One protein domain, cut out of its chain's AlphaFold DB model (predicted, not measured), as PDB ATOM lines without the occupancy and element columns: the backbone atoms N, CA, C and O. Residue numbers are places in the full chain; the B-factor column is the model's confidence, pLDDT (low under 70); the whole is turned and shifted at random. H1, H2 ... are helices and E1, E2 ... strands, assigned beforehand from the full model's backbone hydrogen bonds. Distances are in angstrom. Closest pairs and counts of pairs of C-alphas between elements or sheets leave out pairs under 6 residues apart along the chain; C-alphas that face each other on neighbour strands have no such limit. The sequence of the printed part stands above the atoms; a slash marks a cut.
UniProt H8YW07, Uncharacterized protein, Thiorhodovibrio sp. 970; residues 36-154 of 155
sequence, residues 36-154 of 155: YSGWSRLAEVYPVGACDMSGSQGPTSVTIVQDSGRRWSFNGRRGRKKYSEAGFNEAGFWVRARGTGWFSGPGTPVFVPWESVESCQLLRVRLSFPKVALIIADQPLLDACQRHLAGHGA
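AT A GLANCE: This is residues 36 to 154 of the 155 residues of an uncharacterized protein of Thiorhodovibrio sp. 970 (UniProt H8YW07). The eight strands form one twisted sheet that folds round into a small half-open barrel, with E1 bending sharply so that its first part pairs with E3 and its later part with E2 and E8. H2 caps one end of this barrel, nearest to E6 and the end of E3, while H1 packs on the sheet's opposite face at E5. The printed part has 119 residues, with two named helices and eight named strands; along the chain H1 comes first, then the strands E1 to E8, then H2; the class is mixed, helices and strands, and the sheet is branched, E1 having three neighbours, E2, E3 and E8, with its neighbour pairs antiparallel. The whole is compact, with a radius of gyration of the C-alphas of 13.4 A, and spans 46 by 32 by 28 A.

IN THESE COORDINATES: H1 is residues 39 to 45, beginning at C-alpha 39 at (159.681, 168.377, 246.395). E1, the longest strand, is residues 56 to 66, measures 25.1 A from first to last C-alpha and bends by 86 degrees at residue 59; its C-alpha 56 is at (175.845, 164.512, 235.879). E2 is residues 71 to 75, 12.5 A long, and E3 is residues 84 to 88, 14.1 A long. E4 is residues 92 to 96, 13.9 A long, and E5 is residues 110 to 113. E6 is residues 117 to 121, E7 is residues 124 to 127, and E8 is residues 132 to 136, 12.7 A long. H2 is residues 139 to 152, 20.3 A long, ending at C-alpha 152 at (180.359, 186.144, 247.359).

HOW THE PARTS SIT: E1 has three neighbours: E2 beside residues 61 to 65 and E3 beside residues 56 to 61 lie on one side of it, and E8 beside residues 61 to 66 lies on the other side. E1 and E2 form a hairpin, with N 74 and O 62 at 2.8 A. E1 and E3 have N 60 and O 84 at 2.8 A, and E1 and E8 have N 63 and O 135 at 2.8 A. E3 E4 E5 is a meander, each strand the antiparallel neighbour of the one before; N 94 and O 87 are 2.8 A apart, and N 112 and O 93 are 2.8 A apart. E6 E7 E8 is a second meander, with N 126 and O 119 at 2.8 A and N 134 and O 125 at 2.8 A. E5 and E6 meet only through their link, and E2, E5 and E6 are edge strands. H1 is on the sheet at a height of 7.5 A and only just over E5, with 3 of its C-alphas falling there; it only just runs along the strands, at 29 degrees to E5 on the local plane. The closest C-alphas of H1 and E5 are those of Ala 43 and Val 110, 5.1 A apart. H2 is on the opposite face; its closest C-alphas to E6 are Gln 146 and Cys 120, 6.1 A apart, and to E3 Leu 141 and Phe 88, 6.6 A apart. H1 and H2 are apart. In H1 and H2 every O i to N i+4 pair is within hydrogen-bond range.

THE WHOLE: The two C-alphas farthest apart are those of Trp 102 and Ala 154, 46.6 A. The printed part has no cut. The link from E4 to E5, residues 97 to 109, is long. The mean pLDDT of the printed part is 77.5, and 28 residues are under 70: 49 to 52, 54 to 55, 75 to 83, 98 to 107 and 152 to 154.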
ATOM      1  N   TYR A  36     154.022 166.088 250.522       74.38
ATOM      2  CA  TYR A  36     154.495 166.297 251.893       74.38
ATOM      3  C   TYR A  36     156.006 166.462 252.007       74.38
ATOM      4  O   TYR A  36     156.437 167.163 252.916       74.38
ATOM      5  N   SER A  37     156.815 165.883 251.112       74.44
ATOM      6  CA  SER A  37     158.272 166.100 251.137       74.44
ATOM      7  C   SER A  37     158.679 167.528 250.780       74.44
ATOM      8  O   SER A  37     159.795 167.941 251.083       74.44
ATOM      9  N   GLY A  38     157.786 168.310 250.166       79.69
ATOM     10  CA  GLY A  38     158.098 169.643 249.654       79.69
ATOM     11  C   GLY A  38     158.826 169.628 248.310       79.69
ATOM     12  O   GLY A  38     159.145 170.693 247.790       79.69
ATOM     13  N   TRP A  39     159.047 168.452 247.708       82.88
ATOM     14  CA  TRP A  39     159.681 168.377 246.395       82.88
ATOM     15  C   TRP A  39     158.818 168.985 245.295       82.88
ATOM     16  O   TRP A  39     159.341 169.682 244.440       82.88
ATOM     17  N   SER A  40     157.501 168.756 245.312       80.75
ATOM     18  CA  SER A  40     156.614 169.330 244.287       80.75
ATOM     19  C   SER A  40     156.693 170.859 244.279       80.75
ATOM     20  O   SER A  40     156.808 171.461 243.221       80.75
ATOM     21  N   ARG A  41     156.761 171.469 245.471       83.88
ATOM     22  CA  ARG A  41     156.971 172.911 245.636       83.88
ATOM     23  C   ARG A  41     158.358 173.354 245.169       83.88
ATOM     24  O   ARG A  41     158.479 174.404 244.556       83.88
ATOM     25  N   LEU A  42     159.405 172.573 245.445       85.38
ATOM     26  CA  LEU A  42     160.736 172.842 244.891       85.38
ATOM     27  C   LEU A  42     160.716 172.801 243.363       85.38
ATOM     28  O   LEU A  42     161.219 173.721 242.748       85.38
ATOM     29  N   ALA A  43     160.106 171.787 242.755       83.75
ATOM     30  CA  ALA A  43     160.023 171.650 241.302       83.75
ATOM     31  C   ALA A  43     159.156 172.733 240.637       83.75
ATOM     32  O   ALA A  43     159.387 173.062 239.479       83.75
ATOM     33  N   GLU A  44     158.177 173.280 241.357       85.38
ATOM     34  CA  GLU A  44     157.372 174.421 240.915       85.38
ATOM     35  C   GLU A  44     158.169 175.733 240.943       85.38
ATOM     36  O   GLU A  44     158.106 176.507 239.993       85.38
ATOM     37  N   VAL A  45     158.940 175.975 242.009       87.25
ATOM     38  CA  VAL A  45     159.769 177.188 242.160       87.25
ATOM     39  C   VAL A  45     161.022 177.134 241.282       87.25
ATOM     40  O   VAL A  45     161.451 178.149 240.741       87.25
ATOM     41  N   TYR A  46     161.595 175.945 241.138       86.25
ATOM     42  CA  TYR A  46     162.853 175.668 240.457       86.25
ATOM     43  C   TYR A  46     162.653 174.630 239.344       86.25
ATOM     44  O   TYR A  46     163.227 173.530 239.396       86.25
ATOM     45  N   PRO A  47     161.815 174.938 238.339       84.19
ATOM     46  CA  PRO A  47     161.619 174.045 237.216       84.19
ATOM     47  C   PRO A  47     162.922 173.959 236.423       84.19
ATOM     48  O   PRO A  47     163.560 174.967 236.139       84.19
ATOM     49  N   VAL A  48     163.308 172.751 236.015       73.44
ATOM     50  CA  VAL A  48     164.532 172.557 235.217       73.44
ATOM     51  C   VAL A  48     164.481 173.286 233.871       73.44
ATOM     52  O   VAL A  48     165.524 173.661 233.349       73.44
ATOM     53  N   GLY A  49     163.293 173.571 233.323       64.81
ATOM     54  CA  GLY A  49     163.168 174.286 232.048       64.81
ATOM     55  C   GLY A  49     164.026 173.656 230.940       64.81
ATOM     56  O   GLY A  49     164.232 172.444 230.922       64.81
ATOM     57  N   ALA A  50     164.550 174.484 230.033       52.03
ATOM     58  CA  ALA A  50     165.540 174.081 229.030       52.03
ATOM     59  C   ALA A  50     166.982 174.021 229.585       52.03
ATOM     60  O   ALA A  50     167.921 173.978 228.790       52.03
ATOM     61  N   CYS A  51     167.189 174.054 230.913       58.19
ATOM     62  CA  CYS A  51     168.534 173.901 231.462       58.19
ATOM     63  C   CYS A  51     169.058 172.519 231.108       58.19
ATOM     64  O   CYS A  51     168.468 171.490 231.451       58.19
ATOM     65  N   ASP A  52     170.190 172.520 230.420       61.62
ATOM     66  CA  ASP A  52     170.864 171.305 230.030       61.62
ATOM     67  C   ASP A  52     171.341 170.604 231.308       61.62
ATOM     68  O   ASP A  52     172.183 171.138 232.038       61.62
ATOM     69  N   MET A  53     170.792 169.419 231.601       71.56
ATOM     70  CA  MET A  53     171.222 168.535 232.701       71.56
ATOM     71  C   MET A  53     172.587 167.896 232.380       71.56
ATOM     72  O   MET A  53     172.811 166.694 232.537       71.56
ATOM     73  N   SER A  54     173.497 168.720 231.875       64.56
ATOM     74  CA  SER A  54     174.888 168.410 231.615       64.56
ATOM     75  C   SER A  54     175.641 168.271 232.943       64.56
ATOM     76  O   SER A  54     175.197 168.739 233.997       64.56
ATOM     77  N   GLY A  55     176.766 167.555 232.911       64.50
ATOM     78  CA  GLY A  55     177.640 167.425 234.079       64.50
ATOM     79  C   GLY A  55     177.123 166.513 235.198       64.50
ATOM     80  O   GLY A  55     177.532 166.704 236.343       64.50
ATOM     81  N   SER A  56     176.250 165.537 234.899       71.12
ATOM     82  CA  SER A  56     175.845 164.512 235.879       71.12
ATOM     83  C   SER A  56     177.078 163.813 236.456       71.12
ATOM     84  O   SER A  56     177.880 163.250 235.709       71.12
ATOM     85  N   GLN A  57     177.216 163.837 237.781       72.44
ATOM     86  CA  GLN A  57     178.321 163.187 238.501       72.44
ATOM     87  C   GLN A  57     178.008 161.721 238.847       72.44
ATOM     88  O   GLN A  57     178.812 161.017 239.459       72.44
ATOM     89  N   GLY A  58     176.843 161.231 238.410       71.38
ATOM     90  CA  GLY A  58     176.388 159.866 238.626       71.38
ATOM     91  C   GLY A  58     175.438 159.719 239.821       71.38
ATOM     92  O   GLY A  58     174.756 160.669 240.213       71.38
ATOM     93  N   PRO A  59     175.317 158.497 240.370       74.56
ATOM     94  CA  PRO A  59     174.386 158.206 241.449       74.56
ATOM     95  C   PRO A  59     174.704 158.964 242.735       74.56
ATOM     96  O   PRO A  59     175.780 158.798 243.301       74.56
ATOM     97  N   THR A  60     173.716 159.663 243.277       76.94
ATOM     98  CA  THR A  60     173.784 160.290 244.597       76.94
ATOM     99  C   THR A  60     172.581 159.902 245.467       76.94
ATOM    100  O   THR A  60     171.672 159.177 245.043       76.94
ATOM    101  N   SER A  61     172.580 160.348 246.719       78.81
ATOM    102  CA  SER A  61     171.407 160.359 247.589       78.81
ATOM    103  C   SER A  61     170.990 161.802 247.836       78.81
ATOM    104  O   SER A  61     171.828 162.682 248.029       78.81
ATOM    105  N   VAL A  62     169.680 162.046 247.821       83.50
ATOM    106  CA  VAL A  62     169.121 163.380 248.056       83.50
ATOM    107  C   VAL A  62     168.138 163.283 249.204       83.50
ATOM    108  O   VAL A  62     167.232 162.454 249.177       83.50
ATOM    109  N   THR A  63     168.294 164.123 250.218       86.12
ATOM    110  CA  THR A  63     167.326 164.251 251.309       86.12
ATOM    111  C   THR A  63     166.838 165.685 251.392       86.12
ATOM    112  O   THR A  63     167.651 166.594 251.518       86.12
ATOM    113  N   ILE A  64     165.521 165.892 251.378       87.44
ATOM    114  CA  ILE A  64     164.937 167.194 251.716       87.44
ATOM    115  C   ILE A  64     164.719 167.246 253.224       87.44
ATOM    116  O   ILE A  64     164.123 166.338 253.804       87.44
ATOM    117  N   VAL A  65     165.157 168.334 253.843       88.12
ATOM    118  CA  VAL A  65     164.850 168.711 255.219       88.12
ATOM    119  C   VAL A  65     164.037 169.999 255.182       88.12
ATOM    120  O   VAL A  65     164.541 171.041 254.768       88.12
ATOM    121  N   GLN A  66     162.779 169.933 255.600       86.81
ATOM    122  CA  GLN A  66     161.918 171.113 255.693       86.81
ATOM    123  C   GLN A  66     162.274 171.973 256.908       86.81
ATOM    124  O   GLN A  66     162.907 171.498 257.850       86.81
ATOM    125  N   ASP A  67     161.785 173.213 256.916       82.75
ATOM    126  CA  ASP A  67     161.901 174.129 258.059       82.75
ATOM    127  C   ASP A  67     161.285 173.549 259.349       82.75
ATOM    128  O   ASP A  67     161.801 173.737 260.444       82.75
ATOM    129  N   SER A  68     160.254 172.703 259.213       82.44
ATOM    130  CA  SER A  68     159.664 171.929 260.320       82.44
ATOM    131  C   SER A  68     160.601 170.871 260.930       82.44
ATOM    132  O   SER A  68     160.224 170.186 261.878       82.44
ATOM    133  N   GLY A  69     161.791 170.663 260.360       81.00
ATOM    134  CA  GLY A  69     162.754 169.633 260.757       81.00
ATOM    135  C   GLY A  69     162.468 168.241 260.185       81.00
ATOM    136  O   GLY A  69     163.316 167.350 260.298       81.00
ATOM    137  N   ARG A  70     161.314 168.042 259.534       82.94
ATOM    138  CA  ARG A  70     160.962 166.775 258.880       82.94
ATOM    139  C   ARG A  70     161.898 166.479 257.707       82.94
ATOM    140  O   ARG A  70     162.301 167.391 256.983       82.94
ATOM    141  N   ARG A  71     162.236 165.198 257.527       83.62
ATOM    142  CA  ARG A  71     163.229 164.731 256.551       83.62
ATOM    143  C   ARG A  71     162.646 163.666 255.635       83.62
ATOM    144  O   ARG A  71     162.000 162.737 256.112       83.62
ATOM    145  N   TRP A  72     162.946 163.768 254.344       81.62
ATOM    146  CA  TRP A  72     162.575 162.781 253.334       81.62
ATOM    147  C   TRP A  72     163.785 162.436 252.490       81.62
ATOM    148  O   TRP A  72     164.290 163.285 251.758       81.62
ATOM    149  N   SER A  73     164.249 161.195 252.613       78.62
ATOM    150  CA  SER A  73     165.415 160.689 251.894       78.62
ATOM    151  C   SER A  73     165.004 159.900 250.660       78.62
ATOM    152  O   SER A  73     164.189 158.979 250.725       78.62
ATOM    153  N   PHE A  74     165.633 160.230 249.542       76.19
ATOM    154  CA  PHE A  74     165.469 159.587 248.250       76.19
ATOM    155  C   PHE A  74     166.767 158.858 247.907       76.19
ATOM    156  O   PHE A  74     167.682 159.398 247.279       76.19
ATOM    157  N   ASN A  75     166.843 157.615 248.384       64.69
ATOM    158  CA  ASN A  75     167.983 156.731 248.175       64.69
ATOM    159  C   ASN A  75     167.719 155.831 246.962       64.69
ATOM    160  O   ASN A  75     166.714 155.114 246.919       64.69
ATOM    161  N   GLY A  76     168.633 155.826 245.991       54.50
ATOM    162  CA  GLY A  76     168.612 154.838 244.912       54.50
ATOM    163  C   GLY A  76     168.837 153.424 245.465       54.50
ATOM    164  O   GLY A  76     169.761 153.197 246.245       54.50
ATOM    165  N   ARG A  77     168.009 152.444 245.079       48.97
ATOM    166  CA  ARG A  77     168.263 151.025 245.404       48.97
ATOM    167  C   ARG A  77     169.331 150.465 244.457       48.97
ATOM    168  O   ARG A  77     169.173 150.531 243.239       48.97
ATOM    169  N   ARG A  78     170.380 149.841 245.007       43.34
ATOM    170  CA  ARG A  78     171.374 149.065 244.239       43.34
ATOM    171  C   ARG A  78     170.679 147.908 243.502       43.34
ATOM    172  O   ARG A  78     169.953 147.140 244.126       43.34
ATOM    173  N   GLY A  79     170.914 147.771 242.193       47.47
ATOM    174  CA  GLY A  79     170.627 146.537 241.442       47.47
ATOM    175  C   GLY A  79     169.759 146.662 240.184       47.47
ATOM    176  O   GLY A  79     169.818 145.778 239.337       47.47
ATOM    177  N   ARG A  80     168.982 147.739 239.994       45.69
ATOM    178  CA  ARG A  80     168.229 147.982 238.743       45.69
ATOM    179  C   ARG A  80     168.105 149.487 238.491       45.69
ATOM    180  O   ARG A  80     167.361 150.126 239.220       45.69
ATOM    181  N   LYS A  81     168.841 150.025 237.501       48.78
ATOM    182  CA  LYS A  81     168.855 151.416 236.962       48.78
ATOM    183  C   LYS A  81     167.851 152.416 237.582       48.78
ATOM    184  O   LYS A  81     166.884 152.795 236.922       48.78
ATOM    185  N   LYS A  82     168.050 152.842 238.836       55.66
ATOM    186  CA  LYS A  82     167.185 153.824 239.518       55.66
ATOM    187  C   LYS A  82     167.985 154.596 240.565       55.66
ATOM    188  O   LYS A  82     167.915 154.285 241.754       55.66
ATOM    189  N   TYR A  83     168.762 155.566 240.105       58.38
ATOM    190  CA  TYR A  83     169.581 156.417 240.961       58.38
ATOM    191  C   TYR A  83     168.987 157.823 241.034       58.38
ATOM    192  O   TYR A  83     168.337 158.270 240.089       58.38
ATOM    193  N   SER A  84     169.164 158.479 242.181       71.31
ATOM    194  CA  SER A  84     169.079 159.934 242.241       71.31
ATOM    195  C   SER A  84     170.357 160.479 241.605       71.31
ATOM    196  O   SER A  84     171.405 159.852 241.736       71.31
ATOM    197  N   GLU A  85     170.280 161.593 240.898       80.81
ATOM    198  CA  GLU A  85     171.416 162.192 240.194       80.81
ATOM    199  C   GLU A  85     171.511 163.662 240.569       80.81
ATOM    200  O   GLU A  85     170.492 164.312 240.826       80.81
ATOM    201  N   ALA A  86     172.734 164.168 240.599       83.69
ATOM    202  CA  ALA A  86     173.004 165.584 240.716       83.69
ATOM    203  C   ALA A  86     174.068 165.988 239.696       83.69
ATOM    204  O   ALA A  86     174.913 165.187 239.284       83.69
ATOM    205  N   GLY A  87     174.006 167.244 239.289       86.31
ATOM    206  CA  GLY A  87     174.990 167.866 238.420       86.31
ATOM    207  C   GLY A  87     174.942 169.372 238.597       86.31
ATOM    208  O   GLY A  87     174.022 169.908 239.216       86.31
ATOM    209  N   PHE A  88     175.947 170.066 238.086       87.50
ATOM    210  CA  PHE A  88     176.040 171.513 238.214       87.50
ATOM    211  C   PHE A  88     176.772 172.138 237.038       87.50
ATOM    212  O   PHE A  88     177.539 171.479 236.335       87.50
ATOM    213  N   ASN A  89     176.512 173.421 236.835       87.38
ATOM    214  CA  ASN A  89     177.126 174.250 235.813       87.38
ATOM    215  C   ASN A  89     177.376 175.663 236.372       87.38
ATOM    216  O   ASN A  89     177.298 175.901 237.578       87.38
ATOM    217  N   GLU A  90     177.699 176.607 235.495       84.69
ATOM    218  CA  GLU A  90     177.983 177.993 235.882       84.69
ATOM    219  C   GLU A  90     176.766 178.726 236.468       84.69
ATOM    220  O   GLU A  90     176.938 179.616 237.293       84.69
ATOM    221  N   ALA A  91     175.543 178.337 236.094       87.00
ATOM    222  CA  ALA A  91     174.312 179.003 236.519       87.00
ATOM    223  C   ALA A  91     173.739 178.443 237.834       87.00
ATOM    224  O   ALA A  91     173.077 179.160 238.588       87.00
ATOM    225  N   GLY A  92     173.967 177.163 238.119       88.31
ATOM    226  CA  GLY A  92     173.410 176.514 239.297       88.31
ATOM    227  C   GLY A  92     173.698 175.027 239.350       88.31
ATOM    228  O   GLY A  92     174.571 174.499 238.656       88.31
ATOM    229  N   PHE A  93     172.905 174.330 240.152       89.25
ATOM    230  CA  PHE A  93     172.919 172.881 240.208       89.25
ATOM    231  C   PHE A  93     171.534 172.298 240.006       89.25
ATOM    232  O   PHE A  93     170.521 172.904 240.341       89.25
ATOM    233  N   TRP A  94     171.485 171.083 239.480       88.38
ATOM    234  CA  TRP A  94     170.259 170.323 239.356       88.38
ATOM    235  C   TRP A  94     170.321 169.044 240.178       88.38
ATOM    236  O   TRP A  94     171.377 168.445 240.377       88.38
ATOM    237  N   VAL A  95     169.156 168.618 240.655       86.56
ATOM    238  CA  VAL A  95     168.971 167.364 241.385       86.56
ATOM    239  C   VAL A  95     167.756 166.617 240.861       86.56
ATOM    240  O   VAL A  95     166.700 167.191 240.588       86.56
ATOM    241  N   ARG A  96     167.877 165.300 240.767       81.75
ATOM    242  CA  ARG A  96     166.795 164.383 240.412       81.75
ATOM    243  C   ARG A  96     166.722 163.285 241.461       81.75
ATOM    244  O   ARG A  96     167.707 162.606 241.703       81.75
ATOM    245  N   ALA A  97     165.544 163.066 242.042       72.69
ATOM    246  CA  ALA A  97     165.344 162.096 243.125       72.69
ATOM    247  C   ALA A  97     164.762 160.734 242.689       72.69
ATOM    248  O   ALA A  97     164.471 159.891 243.543       72.69
ATOM    249  N   ARG A  98     164.553 160.480 241.385       69.19
ATOM    250  CA  ARG A  98     163.839 159.277 240.916       69.19
ATOM    251  C   ARG A  98     164.499 158.543 239.748       69.19
ATOM    252  O   ARG A  98     164.742 159.123 238.697       69.19
ATOM    253  N   GLY A  99     164.521 157.211 239.890       52.81
ATOM    254  CA  GLY A  99     164.281 156.253 238.802       52.81
ATOM    255  C   GLY A  99     162.879 155.621 238.890       52.81
ATOM    256  O   GLY A  99     162.359 155.404 239.987       52.81
ATOM    257  N   THR A 100     162.235 155.385 237.745       45.78
ATOM    258  CA  THR A 100     160.818 154.986 237.541       45.78
ATOM    259  C   THR A 100     160.250 153.970 238.555       45.78
ATOM    260  O   THR A 100     160.912 153.004 238.911       45.78
ATOM    261  N   GLY A 101     159.001 154.117 239.022       45.03
ATOM    262  CA  GLY A 101     158.336 153.118 239.890       45.03
ATOM    263  C   GLY A 101     157.347 153.706 240.896       45.03
ATOM    264  O   GLY A 101     157.534 154.817 241.370       45.03
ATOM    265  N   TRP A 102     156.283 152.978 241.228       45.16
ATOM    266  CA  TRP A 102     155.118 153.522 241.949       45.16
ATOM    267  C   TRP A 102     155.416 153.980 243.393       45.16
ATOM    268  O   TRP A 102     154.654 154.752 243.951       45.16
ATOM    269  N   PHE A 103     156.556 153.567 243.962       48.88
ATOM    270  CA  PHE A 103     156.989 153.880 245.333       48.88
ATOM    271  C   PHE A 103     158.316 154.653 245.404       48.88
ATOM    272  O   PHE A 103     158.837 154.883 246.493       48.88
ATOM    273  N   SER A 104     158.912 155.002 244.259       52.44
ATOM    274  CA  SER A 104     160.151 155.782 244.212       52.44
ATOM    275  C   SER A 104     159.825 157.270 244.116       52.44
ATOM    276  O   SER A 104     158.790 157.621 243.557       52.44
ATOM    277  N   GLY A 105     160.696 158.107 244.690       56.22
ATOM    278  CA  GLY A 105     160.512 159.540 244.925       56.22
ATOM    279  C   GLY A 105     160.126 160.412 243.716       56.22
ATOM    280  O   GLY A 105     159.753 159.927 242.649       56.22
ATOM    281  N   PRO A 106     160.175 161.734 243.866       64.25
ATOM    282  CA  PRO A 106     159.631 162.663 242.885       64.25
ATOM    283  C   PRO A 106     160.420 162.647 241.568       64.25
ATOM    284  O   PRO A 106     161.648 162.683 241.543       64.25
ATOM    285  N   GLY A 107     159.678 162.541 240.457       65.38
ATOM    286  CA  GLY A 107     160.226 162.316 239.112       65.38
ATOM    287  C   GLY A 107     160.780 163.555 238.423       65.38
ATOM    288  O   GLY A 107     161.656 163.442 237.566       65.38
ATOM    289  N   THR A 108     160.263 164.719 238.798       78.31
ATOM    290  CA  THR A 108     160.620 165.994 238.189       78.31
ATOM    291  C   THR A 108     161.973 166.438 238.730       78.31
ATOM    292  O   THR A 108     162.103 166.575 239.949       78.31
ATOM    293  N   PRO A 109     162.992 166.618 237.877       82.06
ATOM    294  CA  PRO A 109     164.252 167.189 238.321       82.06
ATOM    295  C   PRO A 109     164.039 168.658 238.723       82.06
ATOM    296  O   PRO A 109     163.083 169.296 238.278       82.06
ATOM    297  N   VAL A 110     164.910 169.173 239.585       87.81
ATOM    298  CA  VAL A 110     164.861 170.536 240.136       87.81
ATOM    299  C   VAL A 110     166.170 171.230 239.782       87.81
ATOM    300  O   VAL A 110     167.214 170.611 239.967       87.81
ATOM    301  N   PHE A 111     166.125 172.474 239.300       90.38
ATOM    302  CA  PHE A 111     167.319 173.289 239.034       90.38
ATOM    303  C   PHE A 111     167.370 174.490 239.977       90.38
ATOM    304  O   PHE A 111     166.567 175.411 239.869       90.38
ATOM    305  N   VAL A 112     168.327 174.481 240.893       89.75
ATOM    306  CA  VAL A 112     168.538 175.534 241.880       89.75
ATOM    307  C   VAL A 112     169.660 176.455 241.386       89.75
ATOM    308  O   VAL A 112     170.802 176.000 241.271       89.75
ATOM    309  N   PRO A 113     169.378 177.741 241.109       90.00
ATOM    310  CA  PRO A 113     170.418 178.700 240.766       90.00
ATOM    311  C   PRO A 113     171.303 178.974 241.982       90.00
ATOM    312  O   PRO A 113     170.851 178.889 243.129       90.00
ATOM    313  N   TRP A 114     172.567 179.325 241.744       89.75
ATOM    314  CA  TRP A 114     173.519 179.533 242.837       89.75
ATOM    315  C   TRP A 114     173.091 180.637 243.817       89.75
ATOM    316  O   TRP A 114     173.260 180.477 245.021       89.75
ATOM    317  N   GLU A 115     172.430 181.683 243.318       89.81
ATOM    318  CA  GLU A 115     171.887 182.805 244.104       89.81
ATOM    319  C   GLU A 115     170.855 182.373 245.157       89.81
ATOM    320  O   GLU A 115     170.647 183.039 246.173       89.81
ATOM    321  N   SER A 116     170.202 181.232 244.933       90.69
ATOM    322  CA  SER A 116     169.243 180.662 245.872       90.69
ATOM    323  C   SER A 116     169.907 179.867 246.996       90.69
ATOM    324  O   SER A 116     169.217 179.462 247.935       90.69
ATOM    325  N   VAL A 117     171.218 179.617 246.925       91.50
ATOM    326  CA  VAL A 117     171.978 178.913 247.962       91.50
ATOM    327  C   VAL A 117     172.384 179.896 249.053       91.50
ATOM    328  O   VAL A 117     173.249 180.740 248.874       91.50
ATOM    329  N   GLU A 118     171.781 179.747 250.227       91.25
ATOM    330  CA  GLU A 118     172.045 180.608 251.382       91.25
ATOM    331  C   GLU A 118     173.275 180.142 252.173       91.25
ATOM    332  O   GLU A 118     174.031 180.940 252.719       91.25
ATOM    333  N   SER A 119     173.474 178.827 252.283       89.94
ATOM    334  CA  SER A 119     174.635 178.261 252.974       89.94
ATOM    335  C   SER A 119     174.897 176.817 252.562       89.94
ATOM    336  O   SER A 119     173.984 176.083 252.185       89.94
ATOM    337  N   CYS A 120     176.151 176.389 252.687       89.44
ATOM    338  CA  CYS A 120     176.574 175.011 252.476       89.44
ATOM    339  C   CYS A 120     177.460 174.581 253.649       89.44
ATOM    340  O   CYS A 120     178.573 175.075 253.809       89.44
ATOM    341  N   GLN A 121     176.951 173.688 254.499       85.44
ATOM    342  CA  GLN A 121     177.657 173.169 255.674       85.44
ATOM    343  C   GLN A 121     177.712 171.647 255.600       85.44
ATOM    344  O   GLN A 121     176.668 170.990 255.626       85.44
ATOM    345  N   LEU A 122     178.919 171.076 255.566       83.69
ATOM    346  CA  LEU A 122     179.126 169.635 255.386       83.69
ATOM    347  C   LEU A 122     178.390 169.145 254.122       83.69
ATOM    348  O   LEU A 122     178.688 169.606 253.030       83.69
ATOM    349  N   LEU A 123     177.401 168.260 254.285       86.38
ATOM    350  CA  LEU A 123     176.573 167.707 253.208       86.38
ATOM    351  C   LEU A 123     175.288 168.509 252.947       86.38
ATOM    352  O   LEU A 123     174.465 168.098 252.131       86.38
ATOM    353  N   ARG A 124     175.045 169.583 253.705       88.31
ATOM    354  CA  ARG A 124     173.758 170.281 253.768       88.31
ATOM    355  C   ARG A 124     173.829 171.626 253.054       88.31
ATOM    356  O   ARG A 124     174.476 172.550 253.538       88.31
ATOM    357  N   VAL A 125     173.064 171.753 251.978       90.75
ATOM    358  CA  VAL A 125     172.838 172.987 251.220       90.75
ATOM    359  C   VAL A 125     171.508 173.591 251.668       90.75
ATOM    360  O   VAL A 125     170.475 172.929 251.572       90.75
ATOM    361  N   ARG A 126     171.496 174.813 252.202       91.94
ATOM    362  CA  ARG A 126     170.259 175.532 252.555       91.94
ATOM    363  C   ARG A 126     169.869 176.479 251.436       91.94
ATOM    364  O   ARG A 126     170.729 177.171 250.894       91.94
ATOM    365  N   LEU A 127     168.580 176.504 251.129       90.94
ATOM    366  CA  LEU A 127     168.012 177.385 250.122       90.94
ATOM    367  C   LEU A 127     167.307 178.563 250.786       90.94
ATOM    368  O   LEU A 127     166.580 178.370 251.765       90.94
ATOM    369  N   SER A 128     167.473 179.752 250.211       88.50
ATOM    370  CA  SER A 128     166.818 180.981 250.669       88.50
ATOM    371  C   SER A 128     165.294 180.907 250.507       88.50
ATOM    372  O   SER A 128     164.531 181.357 251.368       88.50
ATOM    373  N   PHE A 129     164.832 180.270 249.427       85.44
ATOM    374  CA  PHE A 129     163.424 179.996 249.159       85.44
ATOM    375  C   PHE A 129     163.258 178.765 248.250       85.44
ATOM    376  O   PHE A 129     164.092 178.573 247.381       85.44
ATOM    377  N   PRO A 130     162.209 177.931 248.398       86.38
ATOM    378  CA  PRO A 130     161.504 177.736 249.658       86.38
ATOM    379  C   PRO A 130     162.517 177.360 250.750       86.38
ATOM    380  O   PRO A 130     163.499 176.685 250.459       86.38
ATOM    381  N   LYS A 131     162.288 177.794 251.996       87.19
ATOM    382  CA  LYS A 131     163.198 177.528 253.122       87.19
ATOM    383  C   LYS A 131     163.262 176.034 253.426       87.19
ATOM    384  O   LYS A 131     162.459 175.483 254.183       87.19
ATOM    385  N   VAL A 132     164.200 175.366 252.778       89.69
ATOM    386  CA  VAL A 132     164.479 173.942 252.915       89.69
ATOM    387  C   VAL A 132     165.980 173.742 252.860       89.69
ATOM    388  O   VAL A 132     166.729 174.577 252.354       89.69
ATOM    389  N   ALA A 133     166.428 172.606 253.373       91.12
ATOM    390  CA  ALA A 133     167.788 172.166 253.172       91.12
ATOM    391  C   ALA A 133     167.822 170.865 252.383       91.12
ATOM    392  O   ALA A 133     167.068 169.936 252.666       91.12
ATOM    393  N   LEU A 134     168.729 170.797 251.423       89.94
ATOM    394  CA  LEU A 134     169.048 169.604 250.666       89.94
ATOM    395  C   LEU A 134     170.298 168.977 251.279       89.94
ATOM    396  O   LEU A 134     171.309 169.650 251.454       89.94
ATOM    397  N   ILE A 135     170.230 167.698 251.632       88.75
ATOM    398  CA  ILE A 135     171.416 166.901 251.944       88.75
ATOM    399  C   ILE A 135     171.721 166.079 250.701       88.75
ATOM    400  O   ILE A 135     170.902 165.238 250.324       88.75
ATOM    401  N   ILE A 136     172.860 166.350 250.069       86.25
ATOM    402  CA  ILE A 136     173.264 165.712 248.814       86.25
ATOM    403  C   ILE A 136     174.605 165.029 249.050       86.25
ATOM    404  O   ILE A 136     175.564 165.667 249.478       86.25
ATOM    405  N   ALA A 137     174.672 163.723 248.800       83.62
ATOM    406  CA  ALA A 137     175.909 162.957 248.922       83.62
ATOM    407  C   ALA A 137     176.721 163.037 247.619       83.62
ATOM    408  O   ALA A 137     176.920 162.030 246.942       83.62
ATOM    409  N   ASP A 138     177.118 164.248 247.236       84.75
ATOM    410  CA  ASP A 138     177.894 164.529 246.026       84.75
ATOM    411  C   ASP A 138     178.990 165.548 246.356       84.75
ATOM    412  O   ASP A 138     178.729 166.741 246.490       84.75
ATOM    413  N   GLN A 139     180.216 165.063 246.571       86.12
ATOM    414  CA  GLN A 139     181.323 165.917 247.007       86.12
ATOM    415  C   GLN A 139     181.682 167.002 245.974       86.12
ATOM    416  O   GLN A 139     181.786 168.158 246.384       86.12
ATOM    417  N   PRO A 140     181.797 166.704 244.660       87.00
ATOM    418  CA  PRO A 140     182.058 167.734 243.652       87.00
ATOM    419  C   PRO A 140     181.034 168.874 243.661       87.00
ATOM    420  O   PRO A 140     181.407 170.045 243.542       87.00
ATOM    421  N   LEU A 141     179.748 168.550 243.833       87.38
ATOM    422  CA  LEU A 141     178.693 169.548 243.967       87.38
ATOM    423  C   LEU A 141     178.858 170.390 245.236       87.38
ATOM    424  O   LEU A 141     178.730 171.613 245.182       87.38
ATOM    425  N   LEU A 142     179.131 169.759 246.378       89.19
ATOM    426  CA  LEU A 142     179.316 170.468 247.647       89.19
ATOM    427  C   LEU A 142     180.513 171.423 247.587       89.19
ATOM    428  O   LEU A 142     180.418 172.554 248.068       89.19
ATOM    429  N   ASP A 143     181.597 171.012 246.934       89.12
ATOM    430  CA  ASP A 143     182.768 171.859 246.704       89.12
ATOM    431  C   ASP A 143     182.427 173.040 245.776       89.12
ATOM    432  O   ASP A 143     182.922 174.154 245.966       89.12
ATOM    433  N   ALA A 144     181.560 172.845 244.774       87.50
ATOM    434  CA  ALA A 144     181.054 173.929 243.928       87.50
ATOM    435  C   ALA A 144     180.181 174.924 244.718       87.50
ATOM    436  O   ALA A 144     180.411 176.132 244.628       87.50
ATOM    437  N   CYS A 145     179.262 174.433 245.560       88.94
ATOM    438  CA  CYS A 145     178.467 175.266 246.467       88.94
ATOM    439  C   CYS A 145     179.362 176.117 247.382       88.94
ATOM    440  O   CYS A 145     179.139 177.316 247.541       88.94
ATOM    441  N   GLN A 146     180.388 175.506 247.983       90.31
ATOM    442  CA  GLN A 146     181.318 176.205 248.871       90.31
ATOM    443  C   GLN A 146     182.137 177.265 248.131       90.31
ATOM    444  O   GLN A 146     182.280 178.377 248.637       90.31
ATOM    445  N   ARG A 147     182.629 176.959 246.922       89.19
ATOM    446  CA  ARG A 147     183.344 177.935 246.084       89.19
ATOM    447  C   ARG A 147     182.472 179.135 245.730       89.19
ATOM    448  O   ARG A 147     182.953 180.262 245.815       89.19
ATOM    449  N   HIS A 148     181.206 178.913 245.375       87.81
ATOM    450  CA  HIS A 148     180.275 180.003 245.085       87.81
ATOM    451  C   HIS A 148     180.072 180.914 246.308       87.81
ATOM    452  O   HIS A 148     180.237 182.131 246.213       87.81
ATOM    453  N   LEU A 149     179.807 180.325 247.479       87.19
ATOM    454  CA  LEU A 149     179.614 181.079 248.722       87.19
ATOM    455  C   LEU A 149     180.875 181.844 249.153       87.19
ATOM    456  O   LEU A 149     180.778 182.980 249.613       87.19
ATOM    457  N   ALA A 150     182.060 181.257 248.970       84.75
ATOM    458  CA  ALA A 150     183.329 181.927 249.249       84.75
ATOM    459  C   ALA A 150     183.586 183.111 248.297       84.75
ATOM    460  O   ALA A 150     184.089 184.146 248.730       84.75
ATOM    461  N   GLY A 151     183.204 182.989 247.020       76.31
ATOM    462  CA  GLY A 151     183.323 184.063 246.029       76.31
ATOM    463  C   GLY A 151     182.409 185.265 246.296       76.31
ATOM    464  O   GLY A 151     182.781 186.393 245.976       76.31
ATOM    465  N   HIS A 152     181.248 185.056 246.928       58.75
ATOM    466  CA  HIS A 152     180.359 186.144 247.359       58.75
ATOM    467  C   HIS A 152     180.757 186.793 248.692       58.75
ATOM    468  O   HIS A 152     180.392 187.941 248.923       58.75
ATOM    469  N   GLY A 153     181.544 186.116 249.533       46.88
ATOM    470  CA  GLY A 153     182.074 186.675 250.784       46.88
ATOM    471  C   GLY A 153     183.312 187.570 250.630       46.88
ATOM    472  O   GLY A 153     183.822 188.064 251.630       46.88
ATOM    473  N   ALA A 154     183.818 187.759 249.406       39.59
ATOM    474  CA  ALA A 154     185.027 188.535 249.109       39.59
ATOM    475  C   ALA A 154     184.745 189.962 248.585       39.59
ATOM    476  O   ALA A 154     185.618 190.562 247.954       39.59
TER     477      ALA A 154